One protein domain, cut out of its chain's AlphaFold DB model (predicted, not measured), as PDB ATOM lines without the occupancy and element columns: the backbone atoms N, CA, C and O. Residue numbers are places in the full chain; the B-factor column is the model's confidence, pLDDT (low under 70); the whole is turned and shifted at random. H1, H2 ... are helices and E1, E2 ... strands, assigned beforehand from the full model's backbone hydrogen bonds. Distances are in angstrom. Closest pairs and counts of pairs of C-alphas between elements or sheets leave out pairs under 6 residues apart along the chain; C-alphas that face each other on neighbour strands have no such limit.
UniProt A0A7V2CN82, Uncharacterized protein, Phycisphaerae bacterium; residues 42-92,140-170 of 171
ATOM      1  N   PHE A  42      92.979  77.962 105.852       91.19
ATOM      2  CA  PHE A  42      93.322  76.602 106.256       91.19
ATOM      3  C   PHE A  42      94.520  76.577 107.214       91.19
ATOM      4  O   PHE A  42      95.336  77.505 107.260       91.19
ATOM      5  N   ALA A  43      94.629  75.491 107.976       90.12
ATOM      6  CA  ALA A  43      95.789  75.179 108.804       90.12
ATOM      7  C   ALA A  43      96.540  73.991 108.177       90.12
ATOM      8  O   ALA A  43      95.895  72.979 107.900       90.12
ATOM      9  N   PRO A  44      97.870  74.052 107.972       85.06
ATOM     10  CA  PRO A  44      98.612  72.959 107.340       85.06
ATOM     11  C   PRO A  44      98.513  71.648 108.115       85.06
ATOM     12  O   PRO A  44      98.409  70.592 107.512       85.06
ATOM     13  N   ALA A  45      98.474  71.726 109.448       83.25
ATOM     14  CA  ALA A  45      98.325  70.564 110.321       83.25
ATOM     15  C   ALA A  45      96.993  69.809 110.131       83.25
ATOM     16  O   ALA A  45      96.867  68.678 110.582       83.25
ATOM     17  N   ALA A  46      95.997  70.431 109.492       81.75
ATOM     18  CA  ALA A  46      94.711  69.806 109.196       81.75
ATOM     19  C   ALA A  46      94.670  69.132 107.812       81.75
ATOM     20  O   ALA A  46      93.654  68.533 107.465       81.75
ATOM     21  N   LEU A  47      95.730  69.254 107.008       80.25
ATOM     22  CA  LEU A  47      95.796  68.676 105.671       80.25
ATOM     23  C   LEU A  47      96.540  67.339 105.693       80.25
ATOM     24  O   LEU A  47      97.655  67.251 106.199       80.25
ATOM     25  N   SER A  48      95.942  66.317 105.084       78.44
ATOM     26  CA  SER A  48      96.597  65.020 104.855       78.44
ATOM     27  C   SER A  48      97.545  65.047 103.651       78.44
ATOM     28  O   SER A  48      98.484  64.263 103.580       78.44
ATOM     29  N   GLU A  49      97.293  65.952 102.703       84.69
ATOM     30  CA  GLU A  49      98.052  66.126 101.465       84.69
ATOM     31  C   GLU A  49      98.382  67.614 101.261       84.69
ATOM     32  O   GLU A  49      97.626  68.473 101.719       84.69
ATOM     33  N   PRO A  50      99.462  67.963 100.537       88.00
ATOM     34  CA  PRO A  50      99.856  69.348 100.251       88.00
ATOM     35  C   PRO A  50      98.932  70.048  99.230       88.00
ATOM     36  O   PRO A  50      99.380  70.836  98.398       88.00
ATOM     37  N   VAL A  51      97.630  69.764  99.265       91.00
ATOM     38  CA  VAL A  51      96.621  70.280  98.340       91.00
ATOM     39  C   VAL A  51      95.465  70.874  99.132       91.00
ATOM     40  O   VAL A  51      94.894  70.243 100.017       91.00
ATOM     41  N   VAL A  52      95.098  72.103  98.783       91.69
ATOM     42  CA  VAL A  52      93.957  72.817  99.353       91.69
ATOM     43  C   VAL A  52      92.874  72.939  98.298       91.69
ATOM     44  O   VAL A  52      93.113  73.466  97.209       91.69
ATOM     45  N   GLU A  53      91.670  72.491  98.631       92.69
ATOM     46  CA  GLU A  53      90.502  72.621  97.767       92.69
ATOM     47  C   GLU A  53      89.654  73.835  98.166       92.69
ATOM     48  O   GLU A  53      89.402  74.103  99.341       92.69
ATOM     49  N   CYS A  54      89.218  74.607  97.174       93.50
ATOM     50  CA  CYS A  54      88.351  75.752  97.389       93.50
ATOM     51  C   CYS A  54      86.915  75.287  97.676       93.50
ATOM     52  O   CYS A  54      86.278  74.755  96.764       93.50
ATOM     53  N   PRO A  55      86.324  75.609  98.842       91.62
ATOM     54  CA  PRO A  55      84.969  75.167  99.185       91.62
ATOM     55  C   PRO A  55      83.880  75.789  98.298       91.62
ATOM     56  O   PRO A  55      82.747  75.321  98.286       91.62
ATOM     57  N   ARG A  56      84.200  76.855  97.549       93.00
ATOM     58  CA  ARG A  56      83.247  77.550  96.671       93.00
ATOM     59  C   ARG A  56      83.198  76.987  95.252       93.00
ATOM     60  O   ARG A  56      82.139  76.997  94.640       93.00
ATOM     61  N   CYS A  57      84.341  76.590  94.693       94.62
ATOM     62  CA  CYS A  57      84.440  76.221  93.274       94.62
ATOM     63  C   CYS A  57      85.121  74.872  93.013       94.62
ATOM     64  O   CYS A  57      85.279  74.511  91.854       94.62
ATOM     65  N   GLY A  58      85.588  74.171  94.053       92.69
ATOM     66  CA  GLY A  58      86.344  72.917  93.921       92.69
ATOM     67  C   GLY A  58      87.755  73.080  93.342       92.69
ATOM     68  O   GLY A  58      88.461  72.104  93.117       92.69
ATOM     69  N   GLY A  59      88.195  74.315  93.071       92.19
ATOM     70  CA  GLY A  59      89.534  74.583  92.554       92.19
ATOM     71  C   GLY A  59      90.614  74.130  93.533       92.19
ATOM     72  O   GLY A  59      90.547  74.466  94.714       92.19
ATOM     73  N   ARG A  60      91.619  73.411  93.033       92.56
ATOM     74  CA  ARG A  60      92.730  72.885  93.832       92.56
ATOM     75  C   ARG A  60      93.952  73.786  93.725       92.56
ATOM     76  O   ARG A  60      94.278  74.280  92.647       92.56
ATOM     77  N   ALA A  61      94.618  74.006  94.849       90.69
ATOM     78  CA  ALA A  61      95.864  74.746  94.929       90.69
ATOM     79  C   ALA A  61      96.881  73.943  95.733       90.69
ATOM     80  O   ALA A  61      96.605  73.532  96.857       90.69
ATOM     81  N   GLU A  62      98.063  73.751  95.164       91.06
ATOM     82  CA  GLU A  62      99.165  73.104  95.864       91.06
ATOM     83  C   GLU A  62      99.807  74.060  96.874       91.06
ATOM     84  O   GLU A  62      99.978  75.261  96.627       91.06
ATOM     85  N   PHE A  63     100.195  73.502  98.013       89.56
ATOM     86  CA  PHE A  63     100.831  74.185  99.123       89.56
ATOM     87  C   PHE A  63     102.124  73.454  99.478       89.56
ATOM     88  O   PHE A  63     102.104  72.280  99.818       89.56
ATOM     89  N   HIS A  64     103.251  74.162  99.444       88.50
ATOM     90  CA  HIS A  64     104.556  73.575  99.758       88.50
ATOM     91  C   HIS A  64     105.245  74.391 100.844       88.50
ATOM     92  O   HIS A  64     105.647  75.532 100.588       88.50
ATOM     93  N   LEU A  65     105.370  73.814 102.040       84.69
ATOM     94  CA  LEU A  65     106.100  74.412 103.161       84.69
ATOM     95  C   LEU A  65     107.569  73.965 103.197       84.69
ATOM     96  O   LEU A  65     108.435  74.732 103.624       84.69
ATOM     97  N   ASP A  66     107.844  72.758 102.701       80.94
ATOM     98  CA  ASP A  66     109.170  72.147 102.708       80.94
ATOM     99  C   ASP A  66     110.179  72.991 101.924       80.94
ATOM    100  O   ASP A  66     109.896  73.507 100.839       80.94
ATOM    101  N   GLY A  67     111.355  73.205 102.517       80.25
ATOM    102  CA  GLY A  67     112.409  74.062 101.958       80.25
ATOM    103  C   GLY A  67     112.106  75.568 101.970       80.25
ATOM    104  O   GLY A  67     112.980  76.363 101.633       80.25
ATOM    105  N   ARG A  68     110.899  75.987 102.378       84.31
ATOM    106  CA  ARG A  68     110.506  77.406 102.502       84.31
ATOM    107  C   ARG A  68     110.437  77.890 103.942       84.31
ATOM    108  O   ARG A  68     110.275  79.088 104.173       84.31
ATOM    109  N   LEU A  69     110.548  76.974 104.897       84.38
ATOM    110  CA  LEU A  69     110.648  77.256 106.320       84.38
ATOM    111  C   LEU A  69     112.081  76.976 106.781       84.38
ATOM    112  O   LEU A  69     112.599  75.879 106.582       84.38
ATOM    113  N   THR A  70     112.735  77.959 107.394       82.75
ATOM    114  CA  THR A  70     114.045  77.750 108.011       82.75
ATOM    115  C   THR A  70     113.914  76.871 109.262       82.75
ATOM    116  O   THR A  70     112.834  76.817 109.860       82.75
ATOM    117  N   PRO A  71     115.007  76.252 109.750       75.62
ATOM    118  CA  PRO A  71     115.004  75.526 111.025       75.62
ATOM    119  C   PRO A  71     114.547  76.376 112.225       75.62
ATOM    120  O   PRO A  71     114.105  75.854 113.240       75.62
ATOM    121  N   GLN A  72     114.618  77.704 112.112       74.56
ATOM    122  CA  GLN A  72     114.140  78.653 113.119       74.56
ATOM    123  C   GLN A  72     112.647  79.002 112.955       74.56
ATOM    124  O   GLN A  72     112.148  79.884 113.653       74.56
ATOM    125  N   GLY A  73     111.923  78.362 112.033       76.12
ATOM    126  CA  GLY A  73     110.498  78.597 111.786       76.12
ATOM    127  C   GLY A  73     110.189  79.900 111.041       76.12
ATOM    128  O   GLY A  73     109.066  80.403 111.135       76.12
ATOM    129  N   ARG A  74     111.177  80.482 110.347       84.12
ATOM    130  CA  ARG A  74     111.013  81.692 109.523       84.12
ATOM    131  C   ARG A  74     110.738  81.299 108.082       84.12
ATOM    132  O   ARG A  74     111.307  80.336 107.589       84.12
ATOM    133  N   LEU A  75     109.889  82.049 107.395       87.19
ATOM    134  CA  LEU A  75     109.648  81.815 105.974       87.19
ATOM    135  C   LEU A  75     110.709  82.496 105.116       87.19
ATOM    136  O   LEU A  75     111.044  83.649 105.372       87.19
ATOM    137  N   THR A  76     111.175  81.802 104.083       88.62
ATOM    138  CA  THR A  76     112.062  82.339 103.038       88.62
ATOM    139  C   THR A  76     111.316  82.640 101.740       88.62
ATOM    140  O   THR A  76     111.755  83.472 100.953       88.62
ATOM    141  N   ALA A  77     110.179  81.977 101.501       90.81
ATOM    142  CA  ALA A  77     109.329  82.199 100.336       90.81
ATOM    143  C   ALA A  77     107.870  81.814 100.613       90.81
ATOM    144  O   ALA A  77     107.557  81.067 101.539       90.81
ATOM    145  N   CYS A  78     106.954  82.306  99.780       91.94
ATOM    146  CA  CYS A  78     105.527  82.029  99.881       91.94
ATOM    147  C   CYS A  78     105.215  80.544  99.594       91.94
ATOM    148  O   CYS A  78     105.420  80.103  98.461       91.94
ATOM    149  N   PRO A  79     104.597  79.800 100.530       91.19
ATOM    150  CA  PRO A  79     104.204  78.403 100.342       91.19
ATOM    151  C   PRO A  79     103.166  78.152  99.240       91.19
ATOM    152  O   PRO A  79     103.072  77.041  98.723       91.19
ATOM    153  N   MET A  80     102.422  79.187  98.836       91.94
ATOM    154  CA  MET A  80     101.400  79.082  97.790       91.94
ATOM    155  C   MET A  80     101.937  79.365  96.381       91.94
ATOM    156  O   MET A  80     101.445  78.803  95.409       91.94
ATOM    157  N   CYS A  81     102.859  80.320  96.203       91.44
ATOM    158  CA  CYS A  81     103.304  80.762  94.865       91.44
ATOM    159  C   CYS A  81     104.819  80.740  94.646       91.44
ATOM    160  O   CYS A  81     105.261  81.062  93.549       91.44
ATOM    161  N   GLY A  82     105.608  80.425  95.676       90.38
ATOM    162  CA  GLY A  82     107.069  80.429  95.615       90.38
ATOM    163  C   GLY A  82     107.718  81.817  95.583       90.38
ATOM    164  O   GLY A  82     108.928  81.902  95.436       90.38
ATOM    165  N   CYS A  83     106.953  82.905  95.717       91.06
ATOM    166  CA  CYS A  83     107.501  84.264  95.738       91.06
ATOM    167  C   CYS A  83     108.415  84.473  96.962       91.06
ATOM    168  O   CYS A  83     107.923  84.278  98.077       91.06
ATOM    169  N   PRO A  84     109.685  84.885  96.790       89.88
ATOM    170  CA  PRO A  84     110.587  85.166  97.910       89.88
ATOM    171  C   PRO A  84     110.266  86.502  98.593       89.88
ATOM    172  O   PRO A  84     110.578  86.701  99.760       89.88
ATOM    173  N   GLU A  85     109.605  87.417  97.884       90.00
ATOM    174  CA  GLU A  85     109.294  88.748  98.399       90.00
ATOM    175  C   GLU A  85     108.030  88.691  99.271       90.00
ATOM    176  O   GLU A  85     106.905  88.473  98.797       90.00
ATOM    177  N   LEU A  86     108.245  88.867 100.574       91.50
ATOM    178  CA  LEU A  86     107.251  88.832 101.638       91.50
ATOM    179  C   LEU A  86     107.404  90.091 102.502       91.50
ATOM    180  O   LEU A  86     108.519  90.543 102.749       91.50
ATOM    181  N   PHE A  87     106.296  90.636 102.999       91.19
ATOM    182  CA  PHE A  87     106.319  91.773 103.922       91.19
ATOM    183  C   PHE A  87     105.559  91.471 105.202       91.19
ATOM    184  O   PHE A  87     104.647  90.643 105.228       91.19
ATOM    185  N   VAL A  88     105.925  92.163 106.274       89.69
ATOM    186  CA  VAL A  88     105.271  92.027 107.575       89.69
ATOM    187  C   VAL A  88     104.392  93.242 107.834       89.69
ATOM    188  O   VAL A  88     104.822  94.384 107.689       89.69
ATOM    189  N   ARG A  89     103.159  93.001 108.282       88.75
ATOM    190  CA  ARG A  89     102.257  94.050 108.772       88.75
ATOM    191  C   ARG A  89     101.554  93.620 110.056       88.75
ATOM    192  O   ARG A  89     101.594  92.452 110.436       88.75
ATOM    193  N   LYS A  90     100.908  94.562 110.738       87.19
ATOM    194  CA  LYS A  90     100.049  94.256 111.884       87.19
ATOM    195  C   LYS A  90      98.722  93.673 111.398       87.19
ATOM    196  O   LYS A  90      98.147  94.195 110.447       87.19
ATOM    197  N   ASP A  91      98.244  92.610 112.036       87.25
ATOM    198  CA  ASP A  91      96.948  91.988 111.734       87.25
ATOM    199  C   ASP A  91      95.818  92.714 112.478       87.25
ATOM    200  O   ASP A  91      95.100  92.121 113.278       87.25
ATOM    201  N   PHE A  92      95.729  94.036 112.297       83.62
ATOM    202  CA  PHE A  92      94.697  94.865 112.918       83.62
ATOM    203  C   PHE A  92      93.435  94.861 112.043       83.62
ATOM    204  O   PHE A  92      93.501  95.351 110.913       83.62
ATOM    205  N   VAL A 140     101.426  89.678 110.942       90.62
ATOM    206  CA  VAL A 140     101.154  88.736 109.853       90.62
ATOM    207  C   VAL A 140     102.163  88.957 108.731       90.62
ATOM    208  O   VAL A 140     102.536  90.095 108.437       90.62
ATOM    209  N   THR A 141     102.621  87.867 108.118       91.94
ATOM    210  CA  THR A 141     103.462  87.928 106.917       91.94
ATOM    211  C   THR A 141     102.569  87.810 105.693       91.94
ATOM    212  O   THR A 141     101.658  86.990 105.678       91.94
ATOM    213  N   VAL A 142     102.803  88.620 104.668       93.06
ATOM    214  CA  VAL A 142     101.964  88.680 103.472       93.06
ATOM    215  C   VAL A 142     102.832  88.576 102.227       93.06
ATOM    216  O   VAL A 142     103.905  89.168 102.146       93.06
ATOM    217  N   CYS A 143     102.362  87.818 101.242       93.50
ATOM    218  CA  CYS A 143     103.021  87.696  99.948       93.50
ATOM    219  C   CYS A 143     102.671  88.867  99.021       93.50
ATOM    220  O   CYS A 143     101.489  89.169  98.836       93.50
ATOM    221  N   TYR A 144     103.672  89.481  98.379       92.19
ATOM    222  CA  TYR A 144     103.433  90.554  97.404       92.19
ATOM    223  C   TYR A 144     102.669  90.075  96.167       92.19
ATOM    224  O   TYR A 144     101.767  90.771  95.706       92.19
ATOM    225  N   ARG A 145     102.975  88.865  95.681       91.88
ATOM    226  CA  ARG A 145     102.408  88.318  94.442       91.88
ATOM    227  C   ARG A 145     100.979  87.810  94.605       91.88
ATOM    228  O   ARG A 145     100.056  88.322  93.991       91.88
ATOM    229  N   CYS A 146     100.778  86.774  95.419       91.69
ATOM    230  CA  CYS A 146      99.472  86.112  95.520       91.69
ATOM    231  C   CYS A 146      98.602  86.624  96.674       91.69
ATOM    232  O   CYS A 146      97.532  86.069  96.901       91.69
ATOM    233  N   ARG A 147      99.078  87.616  97.441       92.25
ATOM    234  CA  ARG A 147      98.375  88.193  98.602       92.25
ATOM    235  C   ARG A 147      97.970  87.181  99.676       92.25
ATOM    236  O   ARG A 147      97.074  87.454 100.463       92.25
ATOM    237  N   ALA A 148      98.642  86.031  99.725       92.38
ATOM    238  CA  ALA A 148      98.453  85.089 100.816       92.38
ATOM    239  C   ALA A 148      98.917  85.735 102.126       92.38
ATOM    240  O   ALA A 148      99.981  86.358 102.154       92.38
ATOM    241  N   GLU A 149      98.129  85.570 103.180       93.62
ATOM    242  CA  GLU A 149      98.413  85.981 104.548       93.62
ATOM    243  C   GLU A 149      98.809  84.757 105.368       93.62
ATOM    244  O   GLU A 149      98.135  83.728 105.354       93.62
ATOM    245  N   LEU A 150      99.926  84.874 106.072       91.50
ATOM    246  CA  LEU A 150     100.582  83.796 106.786       91.50
ATOM    247  C   LEU A 150     100.682  84.214 108.249       91.50
ATOM    248  O   LEU A 150     101.483  85.080 108.620       91.50
ATOM    249  N   ARG A 151      99.817  83.628 109.073       89.81
ATOM    250  CA  ARG A 151      99.693  83.899 110.507       89.81
ATOM    251  C   ARG A 151     100.373  82.788 111.299       89.81
ATOM    252  O   ARG A 151     100.424  81.644 110.858       89.81
ATOM    253  N   GLY A 152     100.895  83.130 112.475       83.19
ATOM    254  CA  GLY A 152     101.577  82.175 113.360       83.19
ATOM    255  C   GLY A 152     103.012  81.819 112.947       83.19
ATOM    256  O   GLY A 152     103.668  81.054 113.648       83.19
ATOM    257  N   VAL A 153     103.513  82.385 111.846       83.56
ATOM    258  CA  VAL A 153     104.900  82.216 111.381       83.56
ATOM    259  C   VAL A 153     105.856  83.040 112.236       83.56
ATOM    260  O   VAL A 153     105.497  84.129 112.700       83.56
ATOM    261  N   ARG A 154     107.096  82.567 112.424       81.56
ATOM    262  CA  ARG A 154     108.102  83.426 113.052       81.56
ATOM    263  C   ARG A 154     108.459  84.563 112.108       81.56
ATOM    264  O   ARG A 154     108.600  84.382 110.900       81.56
ATOM    265  N   LEU A 155     108.644  85.736 112.699       79.81
ATOM    266  CA  LEU A 155     109.077  86.921 111.978       79.81
ATOM    267  C   LEU A 155     110.482  86.699 111.432       79.81
ATOM    268  O   LEU A 155     111.402  86.357 112.183       79.81
ATOM    269  N   ASN A 156     110.624  86.904 110.128       78.88
ATOM    270  CA  ASN A 156     111.922  86.981 109.493       78.88
ATOM    271  C   ASN A 156     112.411  88.441 109.561       78.88
ATOM    272  O   ASN A 156     111.692  89.307 109.066       78.88
ATOM    273  N   PRO A 157     113.570  88.738 110.183       74.88
ATOM    274  CA  PRO A 157     114.139  90.088 110.208       74.88
ATOM    275  C   PRO A 157     114.369  90.678 108.813       74.88
ATOM    276  O   PRO A 157     114.275  91.892 108.657       74.88
ATOM    277  N   ASP A 158     114.600  89.821 107.817       76.81
ATOM    278  CA  ASP A 158     114.814  90.219 106.420       76.81
ATOM    279  C   ASP A 158     113.515  90.676 105.733       76.81
ATOM    280  O   ASP A 158     113.543  91.293 104.670       76.81
ATOM    281  N   HIS A 159     112.348  90.373 106.317       81.69
ATOM    282  CA  HIS A 159     111.069  90.847 105.798       81.69
ATOM    283  C   HIS A 159     110.746  92.211 106.399       81.69
ATOM    284  O   HIS A 159     110.368  92.337 107.569       81.69
ATOM    285  N   HIS A 160     110.851  93.240 105.567       81.00
ATOM    286  CA  HIS A 160     110.528  94.605 105.947       81.00
ATOM    287  C   HIS A 160     109.018  94.890 105.879       81.00
ATOM    288  O   HIS A 160     108.189  94.028 105.561       81.00
ATOM    289  N   GLY A 161     108.655  96.124 106.240       84.88
ATOM    290  CA  GLY A 161     107.307  96.642 106.032       84.88
ATOM    291  C   GLY A 161     106.930  96.688 104.550       84.88
ATOM    292  O   GLY A 161     107.733  96.393 103.666       84.88
ATOM    293  N   PHE A 162     105.678  97.049 104.286       85.38
ATOM    294  CA  PHE A 162     105.184  97.203 102.923       85.38
ATOM    295  C   PHE A 162     106.005  98.245 102.142       85.38
ATOM    296  O   PHE A 162     106.178  99.370 102.608       85.38
ATOM    297  N   ASP A 163     106.443  97.868 100.944       88.06
ATOM    298  CA  ASP A 163     107.157  98.694  99.979       88.06
ATOM    299  C   ASP A 163     106.360  98.795  98.669       88.06
ATOM    300  O   ASP A 163     105.855  97.806  98.123       88.06
ATOM    301  N   LEU A 164     106.237 100.024  98.171       87.38
ATOM    302  CA  LEU A 164     105.450 100.341  96.989       87.38
ATOM    303  C   LEU A 164     106.127  99.846  95.707       87.38
ATOM    304  O   LEU A 164     105.447  99.240  94.878       87.38
ATOM    305  N   ALA A 165     107.442 100.040  95.577       87.19
ATOM    306  CA  ALA A 165     108.193  99.629  94.391       87.19
ATOM    307  C   ALA A 165     108.115  98.107  94.197       87.19
ATOM    308  O   ALA A 165     107.820  97.607  93.110       87.19
ATOM    309  N   THR A 166     108.262  97.363  95.294       85.62
ATOM    310  CA  THR A 166     108.078  95.912  95.312       85.62
ATOM    311  C   THR A 166     106.663  95.492  94.895       85.62
ATOM    312  O   THR A 166     106.486  94.515  94.171       85.62
ATOM    313  N   ARG A 167     105.619  96.225  95.304       86.12
ATOM    314  CA  ARG A 167     104.242  95.921  94.883       86.12
ATOM    315  C   ARG A 167     104.045  96.110  93.379       86.12
ATOM    316  O   ARG A 167     103.365  95.291  92.769       86.12
ATOM    317  N   GLU A 168     104.591  97.175  92.800       87.75
ATOM    318  CA  GLU A 168     104.430  97.493  91.375       87.75
ATOM    319  C   GLU A 168     105.022  96.411  90.466       87.75
ATOM    320  O   GLU A 168     104.440  96.097  89.433       87.75
ATOM    321  N   LYS A 169     106.094  95.742  90.908       88.00
ATOM    322  CA  LYS A 169     106.674  94.569  90.233       88.00
ATOM    323  C   LYS A 169     105.688  93.402  90.052       88.00
ATOM    324  O   LYS A 169     105.861  92.596  89.141       88.00
ATOM    325  N   TYR A 170     104.690  93.282  90.927       81.62
ATOM    326  CA  TYR A 170     103.725  92.175  90.941       81.62
ATOM    327  C   TYR A 170     102.279  92.611  90.670       81.62
ATOM    328  O   TYR A 170     101.360  91.841  90.970       81.62
TER     329      TYR A 170
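AT A GLANCE: This is residues 42 to 92 and 140 to 170 of the 171 residues of an uncharacterized protein of Phycisphaerae bacterium (UniProt A0A7V2CN82). Mostly loops with little regular structure, this domain has a small three-stranded sheet, E3, E4 and E5, near its middle, with the hairpin E1 and E2 at one end and short helix H1 towards the other. Residues 54 to 59 stick out. The printed part has 82 residues, 23 in named elements (E1 E2 E3 E4 E5 H1, class mixed); it is compact, with a radius of gyration of the C-alphas of 13.2 A and spans of 34 by 30 by 25 A.

IN THESE COORDINATES: E1 is residues 51 to 53, from C-alpha 51 at (96.621, 70.280, 98.340); E2 60 to 62; E3 86 to 90, 13.6 A long; E4 140 to 143, 10.1 A; E5 149 to 151; H1 164 to 168, to C-alpha 168 at (104.430, 97.493, 91.375).

HOW THE PARTS SIT: Hairpin E1 and E2 is antiparallel at 154 degrees, with N 52 and O 61 2.8 A apart, and both strands are apart from E3, E4, E5 and H1. In the antiparallel sheet E3 - E4 - E5, N 87 and O 142 are 2.9 A apart; in hairpin E4 and E5, N 150 and O 141 are 2.8 A apart. H1 is not on this sheet; its O i to N i+4 pair is within hydrogen-bond range.

THE WHOLE: Residues 93 to 139 are not printed; C-alphas 92 and 140 are 9.4 A apart. The links E2 to E3 and E5 to H1 are long. No printed residue is under pLDDT 70.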